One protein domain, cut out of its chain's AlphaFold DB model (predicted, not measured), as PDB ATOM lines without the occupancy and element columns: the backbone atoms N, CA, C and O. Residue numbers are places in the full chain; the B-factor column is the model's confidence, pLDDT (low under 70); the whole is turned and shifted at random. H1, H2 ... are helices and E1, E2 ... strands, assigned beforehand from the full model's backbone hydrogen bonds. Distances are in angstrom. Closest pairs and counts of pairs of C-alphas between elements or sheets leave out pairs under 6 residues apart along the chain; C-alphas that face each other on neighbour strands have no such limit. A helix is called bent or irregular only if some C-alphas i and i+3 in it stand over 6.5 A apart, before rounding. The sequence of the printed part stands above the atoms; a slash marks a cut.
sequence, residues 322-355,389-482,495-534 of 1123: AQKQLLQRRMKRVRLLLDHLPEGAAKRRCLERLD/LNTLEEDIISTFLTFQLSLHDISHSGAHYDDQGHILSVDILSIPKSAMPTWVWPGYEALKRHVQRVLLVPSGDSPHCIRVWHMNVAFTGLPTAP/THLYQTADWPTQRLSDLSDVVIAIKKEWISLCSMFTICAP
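What this domain is: This is residues 322 to 355, 389 to 482 and 495 to 534 of the 1123 residues of the protein "Hypothetical protein" of Spirometra erinaceieuropaei (UniProt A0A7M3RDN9). Look for a twisted sheet of six strands, E1 to E6, with helices H3 and H5 over one and the same face of it. H1 and H2 pack on H3 toward one end of the elongated whole, and H4 lies across H5 toward the other end. The printed part has 168 residues, mixed in class, with five named helices and six named strands in the order H1 H2 H3 E1 E2 H4 E3 E4 E5 E6 H5. The sheet is branched and its neighbours antiparallel; the whole is only just compact, close to loose, with a radius of gyration of the C-alphas of 18.2 A and spans of 63 by 37 by 24 A.

How they stand to each other: Start at H1, residues 322 to 339; its residues 330 to 338 alone touch the hub H3, residues 389 to 407, closest at the C-alphas of Val 334 and Glu 393, 6.2 A. H2, residues 345 to 352, touches H3 too, closest at the C-alphas of Ala 346 and Thr 399, 6.9 A. H3 is on the sheet, over E1, residues 411 to 417, at a height of 9.5 A. E1 and E2, residues 423 to 430, form a hairpin, with N 413 and O 427 within hydrogen-bond range at 3.1 A. On the other side of E2 find E3, residues 451 to 459, antiparallel, with N 428 and O 454 at 2.9 A. E3 and E4, residues 467 to 475, form a hairpin, with N 455 and O 472 at 2.8 A. On the other side of E4 are two antiparallel edge strands: E5, residues 496 to 499, with N 473 and O 498 at 2.8 A, and E6, residues 503 to 505, with N 469 and O 503 at 2.9 A. H5, residues 510 to 534, is on the same face as H3, at a height of 7.2 A. Its residues 511 to 515 alone touch H3, closest at the C-alphas of Gln 404 and Ser 512, 6.4 A, at a steep tilt of 49 degrees. H4, residues 438 to 450, only grazes the sheet and touches H5 about perpendicular, at 86 degrees, closest at the C-alphas of Gly 443 and Thr 530, 3.8 A. Every O i to N i+4 pair is within hydrogen-bond range in H1, H2 and H3, but 5 of 9 in H4 and 20 of 21 in H5.

Where its parts are: Find C-alpha 322 at (191.260, 213.718, -315.483); H1 runs 25.5 A from there. H3 spans 26.6 A and E4 26.1 A. H5 runs 38.1 A to C-alpha 534 at (203.427, 151.606, -311.292). H4 and H5 are irregular: C-alphas 439 and 442 are 7.1 A apart, 531 and 534 7.5 A.

The domain as a whole: The farthest C-alphas, Lys 324 and Pro 534, are 63.5 A apart. Residues 356 to 388 and 483 to 494 are not printed, with C-alpha gaps of 12.6 A and 13.3 A. Of the links printed whole, none is long. The mean pLDDT of the printed part is 75.0, with 60 residues under 70, among them 322 to 355 and 459 to 467.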
ATOM      1  N   ALA A 322     191.293 215.123-315.089       42.09
ATOM      2  CA  ALA A 322     191.260 213.718-315.483       42.09
ATOM      3  C   ALA A 322     191.746 212.807-314.348       42.09
ATOM      4  O   ALA A 322     191.134 211.773-314.094       42.09
ATOM      5  N   GLN A 323     192.783 213.215-313.608       45.53
ATOM      6  CA  GLN A 323     193.231 212.531-312.394       45.53
ATOM      7  C   GLN A 323     192.131 212.526-311.329       45.53
ATOM      8  O   GLN A 323     191.835 211.468-310.779       45.53
ATOM      9  N   LYS A 324     191.461 213.664-311.097       49.97
ATOM     10  CA  LYS A 324     190.310 213.755-310.182       49.97
ATOM     11  C   LYS A 324     189.141 212.872-310.626       49.97
ATOM     12  O   LYS A 324     188.605 212.137-309.806       49.97
ATOM     13  N   GLN A 325     188.774 212.881-311.909       47.91
ATOM     14  CA  GLN A 325     187.687 212.048-312.444       47.91
ATOM     15  C   GLN A 325     188.019 210.551-312.408       47.91
ATOM     16  O   GLN A 325     187.157 209.734-312.087       47.91
ATOM     17  N   LEU A 326     189.259 210.166-312.721       47.53
ATOM     18  CA  LEU A 326     189.717 208.777-312.656       47.53
ATOM     19  C   LEU A 326     189.719 208.270-311.214       47.53
ATOM     20  O   LEU A 326     189.299 207.145-310.955       47.53
ATOM     21  N   LEU A 327     190.126 209.125-310.281       53.44
ATOM     22  CA  LEU A 327     190.120 208.849-308.855       53.44
ATOM     23  C   LEU A 327     188.686 208.753-308.304       53.44
ATOM     24  O   LEU A 327     188.383 207.787-307.615       53.44
ATOM     25  N   GLN A 328     187.761 209.628-308.716       54.75
ATOM     26  CA  GLN A 328     186.328 209.520-308.391       54.75
ATOM     27  C   GLN A 328     185.689 208.237-308.949       54.75
ATOM     28  O   GLN A 328     184.938 207.556-308.251       54.75
ATOM     29  N   ARG A 329     186.005 207.858-310.195       52.41
ATOM     30  CA  ARG A 329     185.526 206.598-310.792       52.41
ATOM     31  C   ARG A 329     186.083 205.374-310.073       52.41
ATOM     32  O   ARG A 329     185.345 204.413-309.875       52.41
ATOM     33  N   ARG A 330     187.356 205.414-309.665       54.88
ATOM     34  CA  ARG A 330     187.970 204.366-308.843       54.88
ATOM     35  C   ARG A 330     187.326 204.288-307.467       54.88
ATOM     36  O   ARG A 330     186.916 203.207-307.088       54.88
ATOM     37  N   MET A 331     187.109 205.406-306.776       59.25
ATOM     38  CA  MET A 331     186.384 205.414-305.497       59.25
ATOM     39  C   MET A 331     184.984 204.798-305.624       59.25
ATOM     40  O   MET A 331     184.615 203.946-304.818       59.25
ATOM     41  N   LYS A 332     184.233 205.152-306.678       58.56
ATOM     42  CA  LYS A 332     182.924 204.546-306.971       58.56
ATOM     43  C   LYS A 332     183.032 203.035-307.202       58.56
ATOM     44  O   LYS A 332     182.194 202.281-306.720       58.56
ATOM     45  N   ARG A 333     184.072 202.586-307.907       59.97
ATOM     46  CA  ARG A 333     184.342 201.165-308.145       59.97
ATOM     47  C   ARG A 333     184.725 200.420-306.868       59.97
ATOM     48  O   ARG A 333     184.131 199.383-306.616       59.97
ATOM     49  N   VAL A 334     185.667 200.927-306.069       64.06
ATOM     50  CA  VAL A 334     186.068 200.316-304.789       64.06
ATOM     51  C   VAL A 334     184.856 200.151-303.884       64.06
ATOM     52  O   VAL A 334     184.673 199.091-303.297       64.06
ATOM     53  N   ARG A 335     183.969 201.152-303.839       67.06
ATOM     54  CA  ARG A 335     182.719 201.059-303.080       67.06
ATOM     55  C   ARG A 335     181.780 199.977-303.620       67.06
ATOM     56  O   ARG A 335     181.320 199.157-302.836       67.06
ATOM     57  N   LEU A 336     181.586 199.895-304.941       64.75
ATOM     58  CA  LEU A 336     180.833 198.791-305.551       64.75
ATOM     59  C   LEU A 336     181.458 197.427-305.218       64.75
ATOM     60  O   LEU A 336     180.736 196.522-304.828       64.75
ATOM     61  N   LEU A 337     182.782 197.270-305.306       63.97
ATOM     62  CA  LEU A 337     183.470 196.020-304.957       63.97
ATOM     63  C   LEU A 337     183.307 195.671-303.463       63.97
ATOM     64  O   LEU A 337     183.092 194.507-303.135       63.97
ATOM     65  N   LEU A 338     183.335 196.667-302.566       67.06
ATOM     66  CA  LEU A 338     183.059 196.500-301.131       67.06
ATOM     67  C   LEU A 338     181.613 196.072-300.842       67.06
ATOM     68  O   LEU A 338     181.367 195.404-299.839       67.06
ATOM     69  N   ASP A 339     180.660 196.458-301.689       67.19
ATOM     70  CA  ASP A 339     179.257 196.050-301.570       67.19
ATOM     71  C   ASP A 339     179.006 194.622-302.084       67.19
ATOM     72  O   ASP A 339     178.035 194.000-301.668       67.19
ATOM     73  N   HIS A 340     179.900 194.072-302.915       65.62
ATOM     74  CA  HIS A 340     179.835 192.679-303.386       65.62
ATOM     75  C   HIS A 340     180.544 191.680-302.449       65.62
ATOM     76  O   HIS A 340     180.493 190.472-302.688       65.62
ATOM     77  N   LEU A 341     181.214 192.151-301.390       63.34
ATOM     78  CA  LEU A 341     181.762 191.281-300.348       63.34
ATOM     79  C   LEU A 341     180.630 190.750-299.445       63.34
ATOM     80  O   LEU A 341     179.727 191.515-299.105       63.34
ATOM     81  N   PRO A 342     180.687 189.482-298.993       60.53
ATOM     82  CA  PRO A 342     179.690 188.923-298.078       60.53
ATOM     83  C   PRO A 342     179.591 189.758-296.787       60.53
ATOM     84  O   PRO A 342     180.612 190.149-296.208       60.53
ATOM     85  N   GLU A 343     178.362 190.063-296.348       53.38
ATOM     86  CA  GLU A 343     178.100 190.967-295.219       53.38
ATOM     87  C   GLU A 343     178.801 190.498-293.927       53.38
ATOM     88  O   GLU A 343     178.628 189.367-293.477       53.38
ATOM     89  N   GLY A 344     179.604 191.379-293.308       64.38
ATOM     90  CA  GLY A 344     180.245 191.129-292.009       64.38
ATOM     91  C   GLY A 344     181.766 191.345-291.961       64.38
ATOM     92  O   GLY A 344     182.279 192.387-292.371       64.38
ATOM     93  N   ALA A 345     182.487 190.382-291.366       54.34
ATOM     94  CA  ALA A 345     183.872 190.510-290.880       54.34
ATOM     95  C   ALA A 345     184.939 190.776-291.960       54.34
ATOM     96  O   ALA A 345     186.015 191.266-291.625       54.34
ATOM     97  N   ALA A 346     184.670 190.452-293.228       56.00
ATOM     98  CA  ALA A 346     185.560 190.748-294.354       56.00
ATOM     99  C   ALA A 346     185.495 192.236-294.732       56.00
ATOM    100  O   ALA A 346     186.514 192.922-294.733       56.00
ATOM    101  N   LYS A 347     184.277 192.767-294.924       63.69
ATOM    102  CA  LYS A 347     184.037 194.199-295.161       63.69
ATOM    103  C   LYS A 347     184.522 195.049-293.980       63.69
ATOM    104  O   LYS A 347     185.173 196.068-294.191       63.69
ATOM    105  N   ARG A 348     184.284 194.599-292.737       62.78
ATOM    106  CA  ARG A 348     184.808 195.248-291.517       62.78
ATOM    107  C   ARG A 348     186.339 195.262-291.467       62.78
ATOM    108  O   ARG A 348     186.901 196.332-291.278       62.78
ATOM    109  N   ARG A 349     187.012 194.135-291.741       62.50
ATOM    110  CA  ARG A 349     188.488 194.060-291.770       62.50
ATOM    111  C   ARG A 349     189.123 194.972-292.821       62.50
ATOM    112  O   ARG A 349     190.135 195.599-292.523       62.50
ATOM    113  N   CYS A 350     188.538 195.085-294.015       61.31
ATOM    114  CA  CYS A 350     189.046 196.001-295.044       61.31
ATOM    115  C   CYS A 350     188.840 197.478-294.659       61.31
ATOM    116  O   CYS A 350     189.691 198.313-294.948       61.31
ATOM    117  N   LEU A 351     187.737 197.804-293.974       64.69
ATOM    118  CA  LEU A 351     187.415 199.173-293.547       64.69
ATOM    119  C   LEU A 351     188.121 199.614-292.251       64.69
ATOM    120  O   LEU A 351     188.283 200.809-292.027       64.69
ATOM    121  N   GLU A 352     188.517 198.682-291.382       63.53
ATOM    122  CA  GLU A 352     189.233 198.953-290.121       63.53
ATOM    123  C   GLU A 352     190.728 199.242-290.322       63.53
ATOM    124  O   GLU A 352     191.346 199.880-289.473       63.53
ATOM    125  N   ARG A 353     191.307 198.817-291.452       58.06
ATOM    126  CA  ARG A 353     192.697 199.127-291.832       58.06
ATOM    127  C   ARG A 353     192.876 200.527-292.424       58.06
ATOM    128  O   ARG A 353     194.006 200.950-292.646       58.06
ATOM    129  N   LEU A 354     191.774 201.228-292.688       58.69
ATOM    130  CA  LEU A 354     191.774 202.586-293.216       58.69
ATOM    131  C   LEU A 354     191.812 203.614-292.092       58.69
ATOM    132  O   LEU A 354     191.149 203.461-291.066       58.69
ATOM    133  N   ASP A 355     192.545 204.702-292.310       59.69
ATOM    134  CA  ASP A 355     192.489 205.859-291.431       59.69
ATOM    135  C   ASP A 355     191.066 206.462-291.431       59.69
ATOM    136  O   ASP A 355     190.366 206.443-292.452       59.69
ATOM    137  N   LEU A 389     193.782 203.400-302.889       62.19
ATOM    138  CA  LEU A 389     192.706 202.763-303.656       62.19
ATOM    139  C   LEU A 389     193.183 201.501-304.385       62.19
ATOM    140  O   LEU A 389     192.433 200.533-304.425       62.19
ATOM    141  N   ASN A 390     194.411 201.478-304.915       64.31
ATOM    142  CA  ASN A 390     194.982 200.264-305.507       64.31
ATOM    143  C   ASN A 390     195.151 199.165-304.446       64.31
ATOM    144  O   ASN A 390     194.705 198.045-304.670       64.31
ATOM    145  N   THR A 391     195.726 199.485-303.281       66.38
ATOM    146  CA  THR A 391     195.893 198.510-302.191       66.38
ATOM    147  C   THR A 391     194.549 197.989-301.693       66.38
ATOM    148  O   THR A 391     194.417 196.803-301.425       66.38
ATOM    149  N   LEU A 392     193.517 198.841-301.638       67.50
ATOM    150  CA  LEU A 392     192.159 198.411-301.296       67.50
ATOM    151  C   LEU A 392     191.537 197.494-302.356       67.50
ATOM    152  O   LEU A 392     190.864 196.534-301.997       67.50
ATOM    153  N   GLU A 393     191.724 197.773-303.649       70.62
ATOM    154  CA  GLU A 393     191.234 196.897-304.724       70.62
ATOM    155  C   GLU A 393     191.890 195.510-304.650       70.62
ATOM    156  O   GLU A 393     191.190 194.498-304.722       70.62
ATOM    157  N   GLU A 394     193.207 195.462-304.446       73.12
ATOM    158  CA  GLU A 394     193.962 194.216-304.270       73.12
ATOM    159  C   GLU A 394     193.539 193.471-302.997       73.12
ATOM    160  O   GLU A 394     193.323 192.261-303.035       73.12
ATOM    161  N   ASP A 395     193.308 194.183-301.893       72.06
ATOM    162  CA  ASP A 395     192.815 193.595-300.646       72.06
ATOM    163  C   ASP A 395     191.407 193.017-300.779       72.06
ATOM    164  O   ASP A 395     191.130 191.953-300.225       72.06
ATOM    165  N   ILE A 396     190.509 193.667-301.524       72.44
ATOM    166  CA  ILE A 396     189.163 193.135-301.781       72.44
ATOM    167  C   ILE A 396     189.249 191.849-302.605       72.44
ATOM    168  O   ILE A 396     188.586 190.867-302.267       72.44
ATOM    169  N   ILE A 397     190.081 191.826-303.651       77.38
ATOM    170  CA  ILE A 397     190.284 190.643-304.501       77.38
ATOM    171  C   ILE A 397     190.912 189.501-303.694       77.38
ATOM    172  O   ILE A 397     190.409 188.381-303.731       77.38
ATOM    173  N   SER A 398     191.960 189.791-302.920       79.38
ATOM    174  CA  SER A 398     192.620 188.849-302.011       79.38
ATOM    175  C   SER A 398     191.645 188.295-300.969       79.38
ATOM    176  O   SER A 398     191.544 187.084-300.780       79.38
ATOM    177  N   THR A 399     190.838 189.153-300.342       79.44
ATOM    178  CA  THR A 399     189.848 188.745-299.333       79.44
ATOM    179  C   THR A 399     188.735 187.892-299.941       79.44
ATOM    180  O   THR A 399     188.316 186.903-299.344       79.44
ATOM    181  N   PHE A 400     188.261 188.234-301.141       79.69
ATOM    182  CA  PHE A 400     187.251 187.433-301.827       79.69
ATOM    183  C   PHE A 400     187.816 186.080-302.275       79.69
ATOM    184  O   PHE A 400     187.180 185.052-302.064       79.69
ATOM    185  N   LEU A 401     189.029 186.053-302.829       83.56
ATOM    186  CA  LEU A 401     189.701 184.821-303.242       83.56
ATOM    187  C   LEU A 401     189.986 183.900-302.048       83.56
ATOM    188  O   LEU A 401     189.669 182.718-302.105       83.56
ATOM    189  N   THR A 402     190.519 184.430-300.945       84.31
ATOM    190  CA  THR A 402     190.751 183.658-299.707       84.31
ATOM    191  C   THR A 402     189.446 183.127-299.112       84.31
ATOM    192  O   THR A 402     189.397 181.987-298.644       84.31
ATOM    193  N   PHE A 403     188.356 183.896-299.196       84.25
ATOM    194  CA  PHE A 403     187.021 183.427-298.830       84.25
ATOM    195  C   PHE A 403     186.544 182.277-299.730       84.25
ATOM    196  O   PHE A 403     186.106 181.256-299.207       84.25
ATOM    197  N   GLN A 404     186.687 182.389-301.055       84.00
ATOM    198  CA  GLN A 404     186.321 181.322-301.998       84.00
ATOM    199  C   GLN A 404     187.174 180.058-301.817       84.00
ATOM    200  O   GLN A 404     186.645 178.949-301.831       84.00
ATOM    201  N   LEU A 405     188.482 180.200-301.580       87.25
ATOM    202  CA  LEU A 405     189.367 179.078-301.256       87.25
ATOM    203  C   LEU A 405     188.935 178.391-299.950       87.25
ATOM    204  O   LEU A 405     188.863 177.164-299.906       87.25
ATOM    205  N   SER A 406     188.578 179.174-298.924       86.50
ATOM    206  CA  SER A 406     188.096 178.660-297.631       86.50
ATOM    207  C   SER A 406     186.748 177.949-297.749       86.50
ATOM    208  O   SER A 406     186.589 176.867-297.199       86.50
ATOM    209  N   LEU A 407     185.794 178.516-298.500       85.88
ATOM    210  CA  LEU A 407     184.494 177.893-298.800       85.88
ATOM    211  C   LEU A 407     184.637 176.515-299.450       85.88
ATOM    212  O   LEU A 407     183.752 175.670-299.355       85.88
ATOM    213  N   HIS A 408     185.742 176.315-300.156       83.44
ATOM    214  CA  HIS A 408     186.049 175.107-300.892       83.44
ATOM    215  C   HIS A 408     187.038 174.179-300.171       83.44
ATOM    216  O   HIS A 408     187.506 173.235-300.818       83.44
ATOM    217  N   ASP A 409     187.310 174.427-298.883       86.25
ATOM    218  CA  ASP A 409     188.229 173.698-297.994       86.25
ATOM    219  C   ASP A 409     189.690 173.637-298.492       86.25
ATOM    220  O   ASP A 409     190.433 172.702-298.183       86.25
ATOM    221  N   ILE A 410     190.127 174.626-299.280       88.81
ATOM    222  CA  ILE A 410     191.514 174.745-299.752       88.81
ATOM    223  C   ILE A 410     192.317 175.577-298.746       88.81
ATOM    224  O   ILE A 410     192.074 176.776-298.568       88.81
ATOM    225  N   SER A 411     193.306 174.955-298.104       87.31
ATOM    226  CA  SER A 411     194.177 175.646-297.150       87.31
ATOM    227  C   SER A 411     195.243 176.468-297.882       87.31
ATOM    228  O   SER A 411     195.810 176.034-298.886       87.31
ATOM    229  N   HIS A 412     195.492 177.684-297.399       90.00
ATOM    230  CA  HIS A 412     196.349 178.678-298.047       90.00
ATOM    231  C   HIS A 412     196.975 179.609-296.997       90.00
ATOM    232  O   HIS A 412     196.405 179.784-295.920       90.00
ATOM    233  N   SER A 413     198.129 180.219-297.293       82.12
ATOM    234  CA  SER A 413     198.818 181.129-296.352       82.12
ATOM    235  C   SER A 413     198.494 182.618-296.562       82.12
ATOM    236  O   SER A 413     199.191 183.480-296.029       82.12
ATOM    237  N   GLY A 414     197.440 182.924-297.327       74.62
ATOM    238  CA  GLY A 414     197.073 184.290-297.724       74.62
ATOM    239  C   GLY A 414     197.835 184.784-298.961       74.62
ATOM    240  O   GLY A 414     198.652 184.061-299.528       74.62
ATOM    241  N   ALA A 415     197.521 186.002-299.410       81.00
ATOM    242  CA  ALA A 415     198.192 186.635-300.544       81.00
ATOM    243  C   ALA A 415     199.502 187.308-300.120       81.00
ATOM    244  O   ALA A 415     199.550 188.018-299.115       81.00
ATOM    245  N   HIS A 416     200.542 187.113-300.924       81.31
ATOM    246  CA  HIS A 416     201.796 187.855-300.859       81.31
ATOM    247  C   HIS A 416     201.712 189.057-301.782       81.31
ATOM    248  O   HIS A 416     201.214 188.935-302.902       81.31
ATOM    249  N   TYR A 417     202.224 190.192-301.324       76.56
ATOM    250  CA  TYR A 417     202.169 191.449-302.058       76.56
ATOM    251  C   TYR A 417     203.575 191.905-302.447       76.56
ATOM    252  O   TYR A 417     204.532 191.615-301.726       76.56
ATOM    253  N   ASP A 418     203.710 192.587-303.581       72.94
ATOM    254  CA  ASP A 418     204.963 193.244-303.961       72.94
ATOM    255  C   ASP A 418     205.170 194.560-303.202       72.94
ATOM    256  O   ASP A 418     204.298 195.043-302.476       72.94
ATOM    257  N   ASP A 419     206.327 195.182-303.433       65.00
ATOM    258  CA  ASP A 419     206.674 196.501-302.893       65.00
ATOM    259  C   ASP A 419     205.695 197.614-303.332       65.00
ATOM    260  O   ASP A 419     205.740 198.727-302.805       65.00
ATOM    261  N   GLN A 420     204.815 197.343-304.305       58.97
ATOM    262  CA  GLN A 420     203.804 198.262-304.834       58.97
ATOM    263  C   GLN A 420     202.384 197.953-304.318       58.97
ATOM    264  O   GLN A 420     201.457 198.714-304.609       58.97
ATOM    265  N   GLY A 421     202.211 196.897-303.515       62.12
ATOM    266  CA  GLY A 421     200.932 196.476-302.948       62.12
ATOM    267  C   GLY A 421     200.047 195.651-303.888       62.12
ATOM    268  O   GLY A 421     198.857 195.510-303.610       62.12
ATOM    269  N   HIS A 422     200.587 195.110-304.982       69.12
ATOM    270  CA  HIS A 422     199.900 194.174-305.874       69.12
ATOM    271  C   HIS A 422     200.082 192.733-305.415       69.12
ATOM    272  O   HIS A 422     201.141 192.368-304.909       69.12
ATOM    273  N   ILE A 423     199.063 191.893-305.620       74.75
ATOM    274  CA  ILE A 423     199.164 190.462-305.320       74.75
ATOM    275  C   ILE A 423     200.232 189.845-306.232       74.75
ATOM    276  O   ILE A 423     200.056 189.796-307.445       74.75
ATOM    277  N   LEU A 424     201.313 189.337-305.646       80.25
ATOM    278  CA  LEU A 424     202.352 188.573-306.337       80.25
ATOM    279  C   LEU A 424     201.959 187.114-306.502       80.25
ATOM    280  O   LEU A 424     202.153 186.520-307.557       80.25
ATOM    281  N   SER A 425     201.474 186.506-305.422       85.44
ATOM    282  CA  SER A 425     201.094 185.098-305.410       85.44
ATOM    283  C   SER A 425     200.270 184.750-304.176       85.44
ATOM    284  O   SER A 425     200.318 185.445-303.164       85.44
ATOM    285  N   VAL A 426     199.535 183.647-304.249       87.81
ATOM    286  CA  VAL A 426     198.873 183.012-303.109       87.81
ATOM    287  C   VAL A 426     199.436 181.601-302.981       87.81
ATOM    288  O   VAL A 426     199.344 180.809-303.918       87.81
ATOM    289  N   ASP A 427     200.021 181.285-301.828       88.62
ATOM    290  CA  ASP A 427     200.520 179.937-301.544       88.62
ATOM    291  C   ASP A 427     199.357 179.015-301.170       88.62
ATOM    292  O   ASP A 427     198.636 179.258-300.194       88.62
ATOM    293  N   ILE A 428     199.201 177.932-301.929       90.06
ATOM    294  CA  ILE A 428     198.249 176.863-301.635       90.06
ATOM    295  C   ILE A 428     198.981 175.784-300.835       90.06
ATOM    296  O   ILE A 428     199.956 175.198-301.301       90.06
ATOM    297  N   LEU A 429     198.495 175.512-299.625       86.56
ATOM    298  CA  LEU A 429     199.101 174.557-298.696       86.56
ATOM    299  C   LEU A 429     198.529 173.148-298.889       86.56
ATOM    300  O   LEU A 429     199.269 172.164-298.885       86.56
ATOM    301  N   SER A 430     197.213 173.026-299.074       85.12
ATOM    302  CA  SER A 430     196.572 171.740-299.354       85.12
ATOM    303  C   SER A 430     195.228 171.893-300.053       85.12
ATOM    304  O   SER A 430     194.395 172.703-299.649       85.12
ATOM    305  N   ILE A 431     194.966 171.014-301.017       87.25
ATOM    306  CA  ILE A 431     193.659 170.861-301.666       87.25
ATOM    307  C   ILE A 431     192.965 169.615-301.075       87.25
ATOM    308  O   ILE A 431     193.627 168.583-300.895       87.25
ATOM    309  N   PRO A 432     191.666 169.689-300.727       83.50
ATOM    310  CA  PRO A 432     190.978 168.658-299.953       83.50
ATOM    311  C   PRO A 432     190.699 167.395-300.774       83.50
ATOM    312  O   PRO A 432     190.158 167.451-301.879       83.50
ATOM    313  N   LYS A 433     191.006 166.232-300.189       81.81
ATOM    314  CA  LYS A 433     190.801 164.901-300.792       81.81
ATOM    315  C   LYS A 433     189.322 164.530-300.967       81.81
ATOM    316  O   LYS A 433     188.985 163.776-301.875       81.81
ATOM    317  N   SER A 434     188.440 165.076-300.126       76.50
ATOM    318  CA  SER A 434     186.991 164.805-300.120       76.50
ATOM    319  C   SER A 434     186.280 165.223-301.409       76.50
ATOM    320  O   SER A 434     185.243 164.658-301.737       76.50
ATOM    321  N   ALA A 435     186.842 166.174-302.158       68.81
ATOM    322  CA  ALA A 435     186.284 166.653-303.420       68.81
ATOM    323  C   ALA A 435     186.693 165.803-304.642       68.81
ATOM    324  O   ALA A 435     186.317 166.139-305.764       68.81
ATOM    325  N   MET A 436     187.482 164.735-304.455       82.75
ATOM    326  CA  MET A 436     188.064 163.942-305.545       82.75
ATOM    327  C   MET A 436     187.436 162.544-305.644       82.75
ATOM    328  O   MET A 436     187.154 161.932-304.608       82.75
ATOM    329  N   PRO A 437     187.297 161.980-306.860       84.44
ATOM    330  CA  PRO A 437     186.892 160.589-307.040       84.44
ATOM    331  C   PRO A 437     187.808 159.623-306.275       84.44
ATOM    332  O   PRO A 437     189.029 159.788-306.266       84.44
ATOM    333  N   THR A 438     187.231 158.578-305.680       85.38
ATOM    334  CA  THR A 438     187.949 157.618-304.817       85.38
ATOM    335  C   THR A 438     189.129 156.936-305.507       85.38
ATOM    336  O   THR A 438     190.154 156.688-304.876       85.38
ATOM    337  N   TRP A 439     189.027 156.680-306.813       86.06
ATOM    338  CA  TRP A 439     190.091 156.037-307.587       86.06
ATOM    339  C   TRP A 439     191.352 156.904-307.738       86.06
ATOM    340  O   TRP A 439     192.419 156.354-307.973       86.06
ATOM    341  N   VAL A 440     191.258 158.229-307.569       87.50
ATOM    342  CA  VAL A 440     192.370 159.195-307.720       87.50
ATOM    343  C   VAL A 440     193.200 159.336-306.431       87.50
ATOM    344  O   VAL A 440     194.306 159.880-306.419       87.50
ATOM    345  N   TRP A 441     192.679 158.836-305.309       88.06
ATOM    346  CA  TRP A 441     193.298 158.969-303.991       88.06
ATOM    347  C   TRP A 441     194.725 158.412-303.876       88.06
ATOM    348  O   TRP A 441     195.519 159.036-303.170       88.06
ATOM    349  N   PRO A 442     195.102 157.295-304.532       85.75
ATOM    350  CA  PRO A 442     196.487 156.828-304.521       85.75
ATOM    351  C   PRO A 442     197.450 157.847-305.144       85.75
ATOM    352  O   PRO A 442     198.534 158.082-304.609       85.75
ATOM    353  N   GLY A 443     197.040 158.499-306.235       85.19
ATOM    354  CA  GLY A 443     197.830 159.540-306.885       85.19
ATOM    355  C   GLY A 443     197.940 160.817-306.066       85.19
ATOM    356  O   GLY A 443     198.970 161.470-306.145       85.19
ATOM    357  N   TYR A 444     196.955 161.141-305.224       87.75
ATOM    358  CA  TYR A 444     197.064 162.254-304.274       87.75
ATOM    359  C   TYR A 444     198.235 162.063-303.296       87.75
ATOM    360  O   TYR A 444     199.048 162.969-303.109       87.75
ATOM    361  N   GLU A 445     198.363 160.867-302.710       85.88
ATOM    362  CA  GLU A 445     199.471 160.560-301.793       85.88
ATOM    363  C   GLU A 445     200.822 160.512-302.518       85.88
ATOM    364  O   GLU A 445     201.842 160.904-301.957       85.88
ATOM    365  N   ALA A 446     200.839 160.039-303.769       84.81
ATOM    366  CA  ALA A 446     202.044 160.027-304.594       84.81
ATOM    367  C   ALA A 446     202.489 161.445-304.979       84.81
ATOM    368  O   ALA A 446     203.639 161.807-304.737       84.81
ATOM    369  N   LEU A 447     201.569 162.266-305.491       88.12
ATOM    370  CA  LEU A 447     201.798 163.652-305.893       88.12
ATOM    371  C   LEU A 447     202.395 164.474-304.743       88.12
ATOM    372  O   LEU A 447     203.377 165.186-304.937       88.12
ATOM    373  N   LYS A 448     201.867 164.312-303.522       85.06
ATOM    374  CA  LYS A 448     202.337 165.025-302.324       85.06
ATOM    375  C   LYS A 448     203.822 164.798-302.008       85.06
ATOM    376  O   LYS A 448     204.440 165.671-301.412       85.06
ATOM    377  N   ARG A 449     204.407 163.657-302.398       83.81
ATOM    378  CA  ARG A 449     205.846 163.386-302.195       83.81
ATOM    379  C   ARG A 449     206.740 164.167-303.155       83.81
ATOM    380  O   ARG A 449     207.901 164.389-302.838       83.81
ATOM    381  N   HIS A 450     206.205 164.559-304.310       83.69
ATOM    382  CA  HIS A 450     206.956 165.228-305.369       83.69
ATOM    383  C   HIS A 450     206.712 166.737-305.415       83.69
ATOM    384  O   HIS A 450     207.581 167.468-305.886       83.69
ATOM    385  N   VAL A 451     205.557 167.214-304.942       87.81
ATOM    386  CA  VAL A 451     205.223 168.645-304.899       87.81
ATOM    387  C   VAL A 451     205.989 169.336-303.775       87.81
ATOM    388  O   VAL A 451     205.819 169.003-302.605       87.81
ATOM    389  N   GLN A 452     206.778 170.349-304.126       85.25
ATOM    390  CA  GLN A 452     207.423 171.233-303.155       85.25
ATOM    391  C   GLN A 452     206.560 172.443-302.810       85.25
ATOM    392  O   GLN A 452     206.460 172.824-301.646       85.25
ATOM    393  N   ARG A 453     205.960 173.076-303.825       86.81
ATOM    394  CA  ARG A 453     205.205 174.322-303.657       86.81
ATOM    395  C   ARG A 453     204.131 174.463-304.727       86.81
ATOM    396  O   ARG A 453     204.368 174.119-305.883       86.81
ATOM    397  N   VAL A 454     202.975 175.000-304.335       89.81
ATOM    398  CA  VAL A 454     201.867 175.345-305.232       89.81
ATOM    399  C   VAL A 454     201.569 176.830-305.077       89.81
ATOM    400  O   VAL A 454     201.191 177.288-304.000       89.81
ATOM    401  N   LEU A 455     201.751 177.576-306.159       89.81
ATOM    402  CA  LEU A 455     201.588 179.020-306.217       89.81
ATOM    403  C   LEU A 455     200.459 179.368-307.170       89.81
ATOM    404  O   LEU A 455     200.500 178.999-308.338       89.81
ATOM    405  N   LEU A 456     199.482 180.128-306.701       89.38
ATOM    406  CA  LEU A 456     198.514 180.777-307.568       89.38
ATOM    407  C   LEU A 456     199.022 182.185-307.877       89.38
ATOM    408  O   LEU A 456     199.163 183.005-306.970       89.38
ATOM    409  N   VAL A 457     199.317 182.454-309.142       85.81
ATOM    410  CA  VAL A 457     199.940 183.700-309.584       85.81
ATOM    411  C   VAL A 457     198.954 184.456-310.475       85.81
ATOM    412  O   VAL A 457     198.451 183.893-311.453       85.81
ATOM    413  N   PRO A 458     198.637 185.721-310.157       81.38
ATOM    414  CA  PRO A 458     197.928 186.582-311.082       81.38
ATOM    415  C   PRO A 458     198.889 187.098-312.164       81.38
ATOM    416  O   PRO A 458     199.999 187.548-311.891       81.38
ATOM    417  N   SER A 459     198.434 187.072-313.408       66.44
ATOM    418  CA  SER A 459     199.052 187.706-314.569       66.44
ATOM    419  C   SER A 459     198.056 188.692-315.184       66.44
ATOM    420  O   SER A 459     196.918 188.328-315.473       66.44
ATOM    421  N   GLY A 460     198.441 189.953-315.368       50.38
ATOM    422  CA  GLY A 460     197.564 190.988-315.931       50.38
ATOM    423  C   GLY A 460     197.791 192.376-315.318       50.38
ATOM    424  O   GLY A 460     198.047 192.498-314.123       50.38
ATOM    425  N   ASP A 461     197.650 193.424-316.124       40.50
ATOM    426  CA  ASP A 461     198.060 194.798-315.882       40.50
ATOM    427  C   ASP A 461     196.902 195.692-315.471       40.50
ATOM    428  O   ASP A 461     196.061 196.129-316.268       40.50
ATOM    429  N   SER A 462     197.000 196.130-314.219       37.03
ATOM    430  CA  SER A 462     196.231 197.222-313.631       37.03
ATOM    431  C   SER A 462     194.704 196.989-313.610       37.03
ATOM    432  O   SER A 462     194.148 196.131-314.294       37.03
ATOM    433  N   PRO A 463     193.952 197.766-312.818       38.78
ATOM    434  CA  PRO A 463     192.605 197.371-312.424       38.78
ATOM    435  C   PRO A 463     191.568 197.396-313.556       38.78
ATOM    436  O   PRO A 463     190.454 196.936-313.355       38.78
ATOM    437  N   HIS A 464     191.854 197.911-314.755       39.75
ATOM    438  CA  HIS A 464     190.834 198.147-315.797       39.75
ATOM    439  C   HIS A 464     190.756 197.076-316.896       39.75
ATOM    440  O   HIS A 464     190.066 197.298-317.894       39.75
ATOM    441  N   CYS A 465     191.440 195.941-316.740       47.00
ATOM    442  CA  CYS A 465     191.426 194.832-317.694       47.00
ATOM    443  C   CYS A 465     191.347 193.460-317.021       47.00
ATOM    444  O   CYS A 465     191.598 193.324-315.829       47.00
ATOM    445  N   ILE A 466     190.944 192.478-317.830       51.62
ATOM    446  CA  ILE A 466     190.806 191.054-317.512       51.62
ATOM    447  C   ILE A 466     192.040 190.579-316.731       51.62
ATOM    448  O   ILE A 466     193.135 190.562-317.286       51.62
ATOM    449  N   ARG A 467     191.871 190.199-315.461       68.31
ATOM    450  CA  ARG A 467     192.949 189.630-314.644       68.31
ATOM    451  C   ARG A 467     193.022 188.141-314.920       68.31
ATOM    452  O   ARG A 467     192.024 187.448-314.758       68.31
ATOM    453  N   VAL A 468     194.171 187.638-315.329       79.69
ATOM    454  CA  VAL A 468     194.365 186.216-315.606       79.69
ATOM    455  C   VAL A 468     195.007 185.561-314.392       79.69
ATOM    456  O   VAL A 468     195.874 186.150-313.759       79.69
ATOM    457  N   TRP A 469     194.581 184.359-314.043       84.94
ATOM    458  CA  TRP A 469     195.185 183.566-312.979       84.94
ATOM    459  C   TRP A 469     195.749 182.279-313.555       84.94
ATOM    460  O   TRP A 469     195.125 181.668-314.417       84.94
ATOM    461  N   HIS A 470     196.902 181.849-313.062       87.94
ATOM    462  CA  HIS A 470     197.461 180.539-313.376       87.94
ATOM    463  C   HIS A 470     198.083 179.926-312.120       87.94
ATOM    464  O   HIS A 470     198.493 180.627-311.192       87.94
ATOM    465  N   MET A 471     198.129 178.599-312.070       91.06
ATOM    466  CA  MET A 471     198.722 177.840-310.980       91.06
ATOM    467  C   MET A 471     200.083 177.294-311.420       91.06
ATOM    468  O   MET A 471     200.200 176.632-312.448       91.06
ATOM    469  N   ASN A 472     201.099 177.551-310.605       89.19
ATOM    470  CA  ASN A 472     202.454 177.053-310.760       89.19
ATOM    471  C   ASN A 472     202.727 175.992-309.693       89.19
ATOM    472  O   ASN A 472     202.591 176.254-308.498       89.19
ATOM    473  N   VAL A 473     203.122 174.795-310.115       88.94
ATOM    474  CA  VAL A 473     203.459 173.677-309.232       88.94
ATOM    475  C   VAL A 473     204.922 173.319-309.434       88.94
ATOM    476  O   VAL A 473     205.335 172.951-310.532       88.94
ATOM    477  N   ALA A 474     205.712 173.434-308.370       86.19
ATOM    478  CA  ALA A 474     207.109 173.028-308.370       86.19
ATOM    479  C   ALA A 474     207.227 171.566-307.927       86.19
ATOM    480  O   ALA A 474     206.762 171.198-306.843       86.19
ATOM    481  N   PHE A 475     207.873 170.751-308.754       84.94
ATOM    482  CA  PHE A 475     208.100 169.330-308.539       84.94
ATOM    483  C   PHE A 475     209.577 169.009-308.322       84.94
ATOM    484  O   PHE A 475     210.457 169.636-308.912       84.94
ATOM    485  N   THR A 476     209.841 167.962-307.542       81.38
ATOM    486  CA  THR A 476     211.176 167.372-307.384       81.38
ATOM    487  C   THR A 476     211.164 165.854-307.453       81.38
ATOM    488  O   THR A 476     210.164 165.204-307.141       81.38
ATOM    489  N   GLY A 477     212.288 165.290-307.905       72.31
ATOM    490  CA  GLY A 477     212.470 163.844-308.032       72.31
ATOM    491  C   GLY A 477     211.608 163.196-309.120       72.31
ATOM    492  O   GLY A 477     211.312 162.009-309.016       72.31
ATOM    493  N   LEU A 478     211.161 163.957-310.131       78.94
ATOM    494  CA  LEU A 478     210.468 163.388-311.292       78.94
ATOM    495  C   LEU A 478     211.478 162.809-312.294       78.94
ATOM    496  O   LEU A 478     212.534 163.408-312.509       78.94
ATOM    497  N   PRO A 479     211.171 161.664-312.926       68.19
ATOM    498  CA  PRO A 479     212.080 161.028-313.860       68.19
ATOM    499  C   PRO A 479     212.138 161.801-315.186       68.19
ATOM    500  O   PRO A 479     211.229 161.718-316.013       68.19
ATOM    501  N   THR A 480     213.229 162.535-315.407       60.34
ATOM    502  CA  THR A 480     213.495 163.224-316.676       60.34
ATOM    503  C   THR A 480     214.770 162.736-317.334       60.34
ATOM    504  O   THR A 480     215.826 162.707-316.703       60.34
ATOM    505  N   ALA A 481     214.675 162.367-318.613       51.06
ATOM    506  CA  ALA A 481     215.843 162.050-319.419       51.06
ATOM    507  C   ALA A 481     216.764 163.279-319.554       51.06
ATOM    508  O   ALA A 481     216.270 164.390-319.772       51.06
ATOM    509  N   PRO A 482     218.094 163.101-319.476       44.06
ATOM    510  CA  PRO A 482     219.033 164.144-319.856       44.06
ATOM    511  C   PRO A 482     218.899 164.396-321.363       44.06
ATOM    512  O   PRO A 482     219.174 163.520-322.186       44.06
ATOM    513  N   THR A 495     214.593 170.595-310.572       61.78
ATOM    514  CA  THR A 495     213.298 171.151-310.159       61.78
ATOM    515  C   THR A 495     212.462 171.413-311.411       61.78
ATOM    516  O   THR A 495     212.861 172.204-312.263       61.78
ATOM    517  N   HIS A 496     211.309 170.754-311.530       73.44
ATOM    518  CA  HIS A 496     210.392 170.934-312.661       73.44
ATOM    519  C   HIS A 496     209.281 171.902-312.284       73.44
ATOM    520  O   HIS A 496     208.661 171.749-311.234       73.44
ATOM    521  N   LEU A 497     209.016 172.893-313.134       80.19
ATOM    522  CA  LEU A 497     207.927 173.844-312.936       80.19
ATOM    523  C   LEU A 497     206.793 173.525-313.908       80.19
ATOM    524  O   LEU A 497     206.956 173.640-315.120       80.19
ATOM    525  N   TYR A 498     205.642 173.147-313.366       83.25
ATOM    526  CA  TYR A 498     204.411 172.983-314.124       83.25
ATOM    527  C   TYR A 498     203.562 174.245-314.014       83.25
ATOM    528  O   TYR A 498     203.266 174.680-312.903       83.25
ATOM    529  N   GLN A 499     203.143 174.800-315.150       84.94
ATOM    530  CA  GLN A 499     202.259 175.960-315.223       84.94
ATOM    531  C   GLN A 499     200.950 175.570-315.914       84.94
ATOM    532  O   GLN A 499     200.958 174.939-316.974       84.94
ATOM    533  N   THR A 500     199.818 175.938-315.314       85.06
ATOM    534  CA  THR A 500     198.493 175.695-315.901       85.06
ATOM    535  C   THR A 500     198.175 176.660-317.035       85.06
ATOM    536  O   THR A 500     198.835 177.680-317.218       85.06
ATOM    537  N   ALA A 501     197.099 176.364-317.767       80.62
ATOM    538  CA  ALA A 501     196.490 177.340-318.660       80.62
ATOM    539  C   ALA A 501     196.000 178.584-317.895       80.62
ATOM    540  O   ALA A 501     195.707 178.529-316.698       80.62
ATOM    541  N   ASP A 502     195.891 179.677-318.641       83.06
ATOM    542  CA  ASP A 502     195.448 180.987-318.189       83.06
ATOM    543  C   ASP A 502     193.933 181.025-317.915       83.06
ATOM    544  O   ASP A 502     193.124 180.710-318.792       83.06
ATOM    545  N   TRP A 503     193.534 181.472-316.720       85.56
ATOM    546  CA  TRP A 503     192.135 181.641-316.309       85.56
ATOM    547  C   TRP A 503     191.751 183.129-316.224       85.56
ATOM    548  O   TRP A 503     192.025 183.782-315.213       85.56
ATOM    549  N   PRO A 504     191.146 183.708-317.278       78.56
ATOM    550  CA  PRO A 504     190.763 185.116-317.299       78.56
ATOM    551  C   PRO A 504     189.564 185.407-316.387       78.56
ATOM    552  O   PRO A 504     188.548 184.726-316.443       78.56
ATOM    553  N   THR A 505     189.651 186.487-315.615       73.69
ATOM    554  CA  THR A 505     188.606 186.988-314.712       73.69
ATOM    555  C   THR A 505     188.304 188.453-315.018       73.69
ATOM    556  O   THR A 505     189.207 189.285-315.125       73.69
ATOM    557  N   GLN A 506     187.026 188.785-315.201       68.38
ATOM    558  CA  GLN A 506     186.558 190.152-315.472       68.38
ATOM    559  C   GLN A 506     185.750 190.722-314.304       68.38
ATOM    560  O   GLN A 506     185.743 191.934-314.079       68.38
ATOM    561  N   ARG A 507     185.062 189.852-313.563       69.62
ATOM    562  CA  ARG A 507     184.234 190.165-312.396       69.62
ATOM    563  C   ARG A 507     184.747 189.403-311.176       69.62
ATOM    564  O   ARG A 507     185.397 188.372-311.309       69.62
ATOM    565  N   LEU A 508     184.407 189.883-309.977       69.56
ATOM    566  CA  LEU A 508     184.695 189.167-308.722       69.56
ATOM    567  C   LEU A 508     184.075 187.762-308.712       69.56
ATOM    568  O   LEU A 508     184.694 186.841-308.195       69.56
ATOM    569  N   SER A 509     182.895 187.589-309.317       74.94
ATOM    570  CA  SER A 509     182.243 186.282-309.464       74.94
ATOM    571  C   SER A 509     183.126 185.261-310.171       74.94
ATOM    572  O   SER A 509     183.154 184.115-309.759       74.94
ATOM    573  N   ASP A 510     183.906 185.678-311.167       80.00
ATOM    574  CA  ASP A 510     184.700 184.771-312.003       80.00
ATOM    575  C   ASP A 510     185.855 184.125-311.204       80.00
ATOM    576  O   ASP A 510     186.436 183.125-311.618       80.00
ATOM    577  N   LEU A 511     186.177 184.651-310.011       82.25
ATOM    578  CA  LEU A 511     187.127 184.022-309.090       82.25
ATOM    579  C   LEU A 511     186.606 182.688-308.531       82.25
ATOM    580  O   LEU A 511     187.420 181.856-308.137       82.25
ATOM    581  N   SER A 512     185.287 182.440-308.515       84.69
ATOM    582  CA  SER A 512     184.775 181.099-308.197       84.69
ATOM    583  C   SER A 512     185.176 180.087-309.267       84.69
ATOM    584  O   SER A 512     185.562 178.966-308.936       84.69
ATOM    585  N   ASP A 513     185.166 180.497-310.537       86.31
ATOM    586  CA  ASP A 513     185.544 179.638-311.661       86.31
ATOM    587  C   ASP A 513     187.039 179.305-311.614       86.31
ATOM    588  O   ASP A 513     187.423 178.168-311.886       86.31
ATOM    589  N   VAL A 514     187.876 180.245-311.156       87.62
ATOM    590  CA  VAL A 514     189.300 179.995-310.864       87.62
ATOM    591  C   VAL A 514     189.462 178.906-309.803       87.62
ATOM    592  O   VAL A 514     190.257 177.986-309.985       87.62
ATOM    593  N   VAL A 515     188.695 178.944-308.708       89.25
ATOM    594  CA  VAL A 515     188.785 177.911-307.659       89.25
ATOM    595  C   VAL A 515     188.305 176.543-308.155       89.25
ATOM    596  O   VAL A 515     188.908 175.515-307.827       89.25
ATOM    597  N   ILE A 516     187.264 176.509-308.992       88.44
ATOM    598  CA  ILE A 516     186.810 175.281-309.660       88.44
ATOM    599  C   ILE A 516     187.907 174.743-310.590       88.44
ATOM    600  O   ILE A 516     188.200 173.545-310.565       88.44
ATOM    601  N   ALA A 517     188.559 175.619-311.358       88.94
ATOM    602  CA  ALA A 517     189.648 175.253-312.254       88.94
ATOM    603  C   ALA A 517     190.861 174.694-311.491       88.94
ATOM    604  O   ALA A 517     191.386 173.654-311.885       88.94
ATOM    605  N   ILE A 518     191.236 175.283-310.345       90.00
ATOM    606  CA  ILE A 518     192.283 174.750-309.452       90.00
ATOM    607  C   ILE A 518     191.958 173.313-309.031       90.00
ATOM    608  O   ILE A 518     192.814 172.433-309.121       90.00
ATOM    609  N   LYS A 519     190.719 173.045-308.592       88.06
ATOM    610  CA  LYS A 519     190.301 171.693-308.182       88.06
ATOM    611  C   LYS A 519     190.383 170.702-309.332       88.06
ATOM    612  O   LYS A 519     190.936 169.618-309.163       88.06
ATOM    613  N   LYS A 520     189.843 171.072-310.490       88.31
ATOM    614  CA  LYS A 520     189.833 170.234-311.691       88.31
ATOM    615  C   LYS A 520     191.251 169.888-312.143       88.31
ATOM    616  O   LYS A 520     191.555 168.733-312.435       88.31
ATOM    617  N   GLU A 521     192.137 170.873-312.116       88.88
ATOM    618  CA  GLU A 521     193.521 170.703-312.532       88.88
ATOM    619  C   GLU A 521     194.332 169.874-311.534       88.88
ATOM    620  O   GLU A 521     195.109 169.002-311.920       88.88
ATOM    621  N   TRP A 522     194.082 170.054-310.238       89.50
ATOM    622  CA  TRP A 522     194.666 169.208-309.205       89.50
ATOM    623  C   TRP A 522     194.186 167.751-309.298       89.50
ATOM    624  O   TRP A 522     194.984 166.826-309.132       89.50
ATOM    625  N   ILE A 523     192.905 167.525-309.616       88.62
ATOM    626  CA  ILE A 523     192.358 166.185-309.893       88.62
ATOM    627  C   ILE A 523     193.042 165.567-311.119       88.62
ATOM    628  O   ILE A 523     193.371 164.381-311.085       88.62
ATOM    629  N   SER A 524     193.299 166.350-312.170       88.62
ATOM    630  CA  SER A 524     194.019 165.900-313.370       88.62
ATOM    631  C   SER A 524     195.450 165.446-313.045       88.62
ATOM    632  O   SER A 524     195.839 164.327-313.389       88.62
ATOM    633  N   LEU A 525     196.198 166.235-312.264       89.75
ATOM    634  CA  LEU A 525     197.531 165.848-311.784       89.75
ATOM    635  C   LEU A 525     197.479 164.572-310.933       89.75
ATOM    636  O   LEU A 525     198.209 163.617-311.196       89.75
ATOM    637  N   CYS A 526     196.576 164.495-309.953       89.56
ATOM    638  CA  CYS A 526     196.430 163.287-309.136       89.56
ATOM    639  C   CYS A 526     196.037 162.064-309.987       89.56
ATOM    640  O   CYS A 526     196.464 160.943-309.703       89.56
ATOM    641  N   SER A 527     195.249 162.258-311.047       88.50
ATOM    642  CA  SER A 527     194.879 161.198-311.988       88.50
ATOM    643  C   SER A 527     196.110 160.671-312.724       88.50
ATOM    644  O   SER A 527     196.331 159.462-312.725       88.50
ATOM    645  N   MET A 528     196.969 161.553-313.248       90.25
ATOM    646  CA  MET A 528     198.229 161.143-313.885       90.25
ATOM    647  C   MET A 528     199.138 160.380-312.929       90.25
ATOM    648  O   MET A 528     199.639 159.319-313.292       90.25
ATOM    649  N   PHE A 529     199.301 160.852-311.692       89.62
ATOM    650  CA  PHE A 529     200.108 160.146-310.693       89.62
ATOM    651  C   PHE A 529     199.501 158.802-310.290       89.62
ATOM    652  O   PHE A 529     200.248 157.863-310.043       89.62
ATOM    653  N   THR A 530     198.172 158.667-310.270       89.19
ATOM    654  CA  THR A 530     197.509 157.372-310.042       89.19
ATOM    655  C   THR A 530     197.815 156.404-311.183       89.19
ATOM    656  O   THR A 530     198.250 155.280-310.949       89.19
ATOM    657  N   ILE A 531     197.629 156.856-312.426       88.50
ATOM    658  CA  ILE A 531     197.780 156.024-313.624       88.50
ATOM    659  C   ILE A 531     199.252 155.635-313.835       88.50
ATOM    660  O   ILE A 531     199.545 154.497-314.215       88.50
ATOM    661  N   CYS A 532     200.182 156.550-313.543       88.25
ATOM    662  CA  CYS A 532     201.623 156.363-313.717       88.25
ATOM    663  C   CYS A 532     202.324 155.761-312.489       88.25
ATOM    664  O   CYS A 532     203.474 155.348-312.618       88.25
ATOM    665  N   ALA A 533     201.663 155.646-311.329       83.62
ATOM    666  CA  ALA A 533     202.252 155.112-310.092       83.62
ATOM    667  C   ALA A 533     203.074 153.817-310.268       83.62
ATOM    668  O   ALA A 533     204.152 153.734-309.677       83.62
ATOM    669  N   PRO A 534     202.650 152.827-311.086       75.94
ATOM    670  CA  PRO A 534     203.427 151.606-311.292       75.94
ATOM    671  C   PRO A 534     204.788 151.832-311.955       75.94
ATOM    672  O   PRO A 534     205.643 150.967-311.860       75.94
TER     673      PRO A 534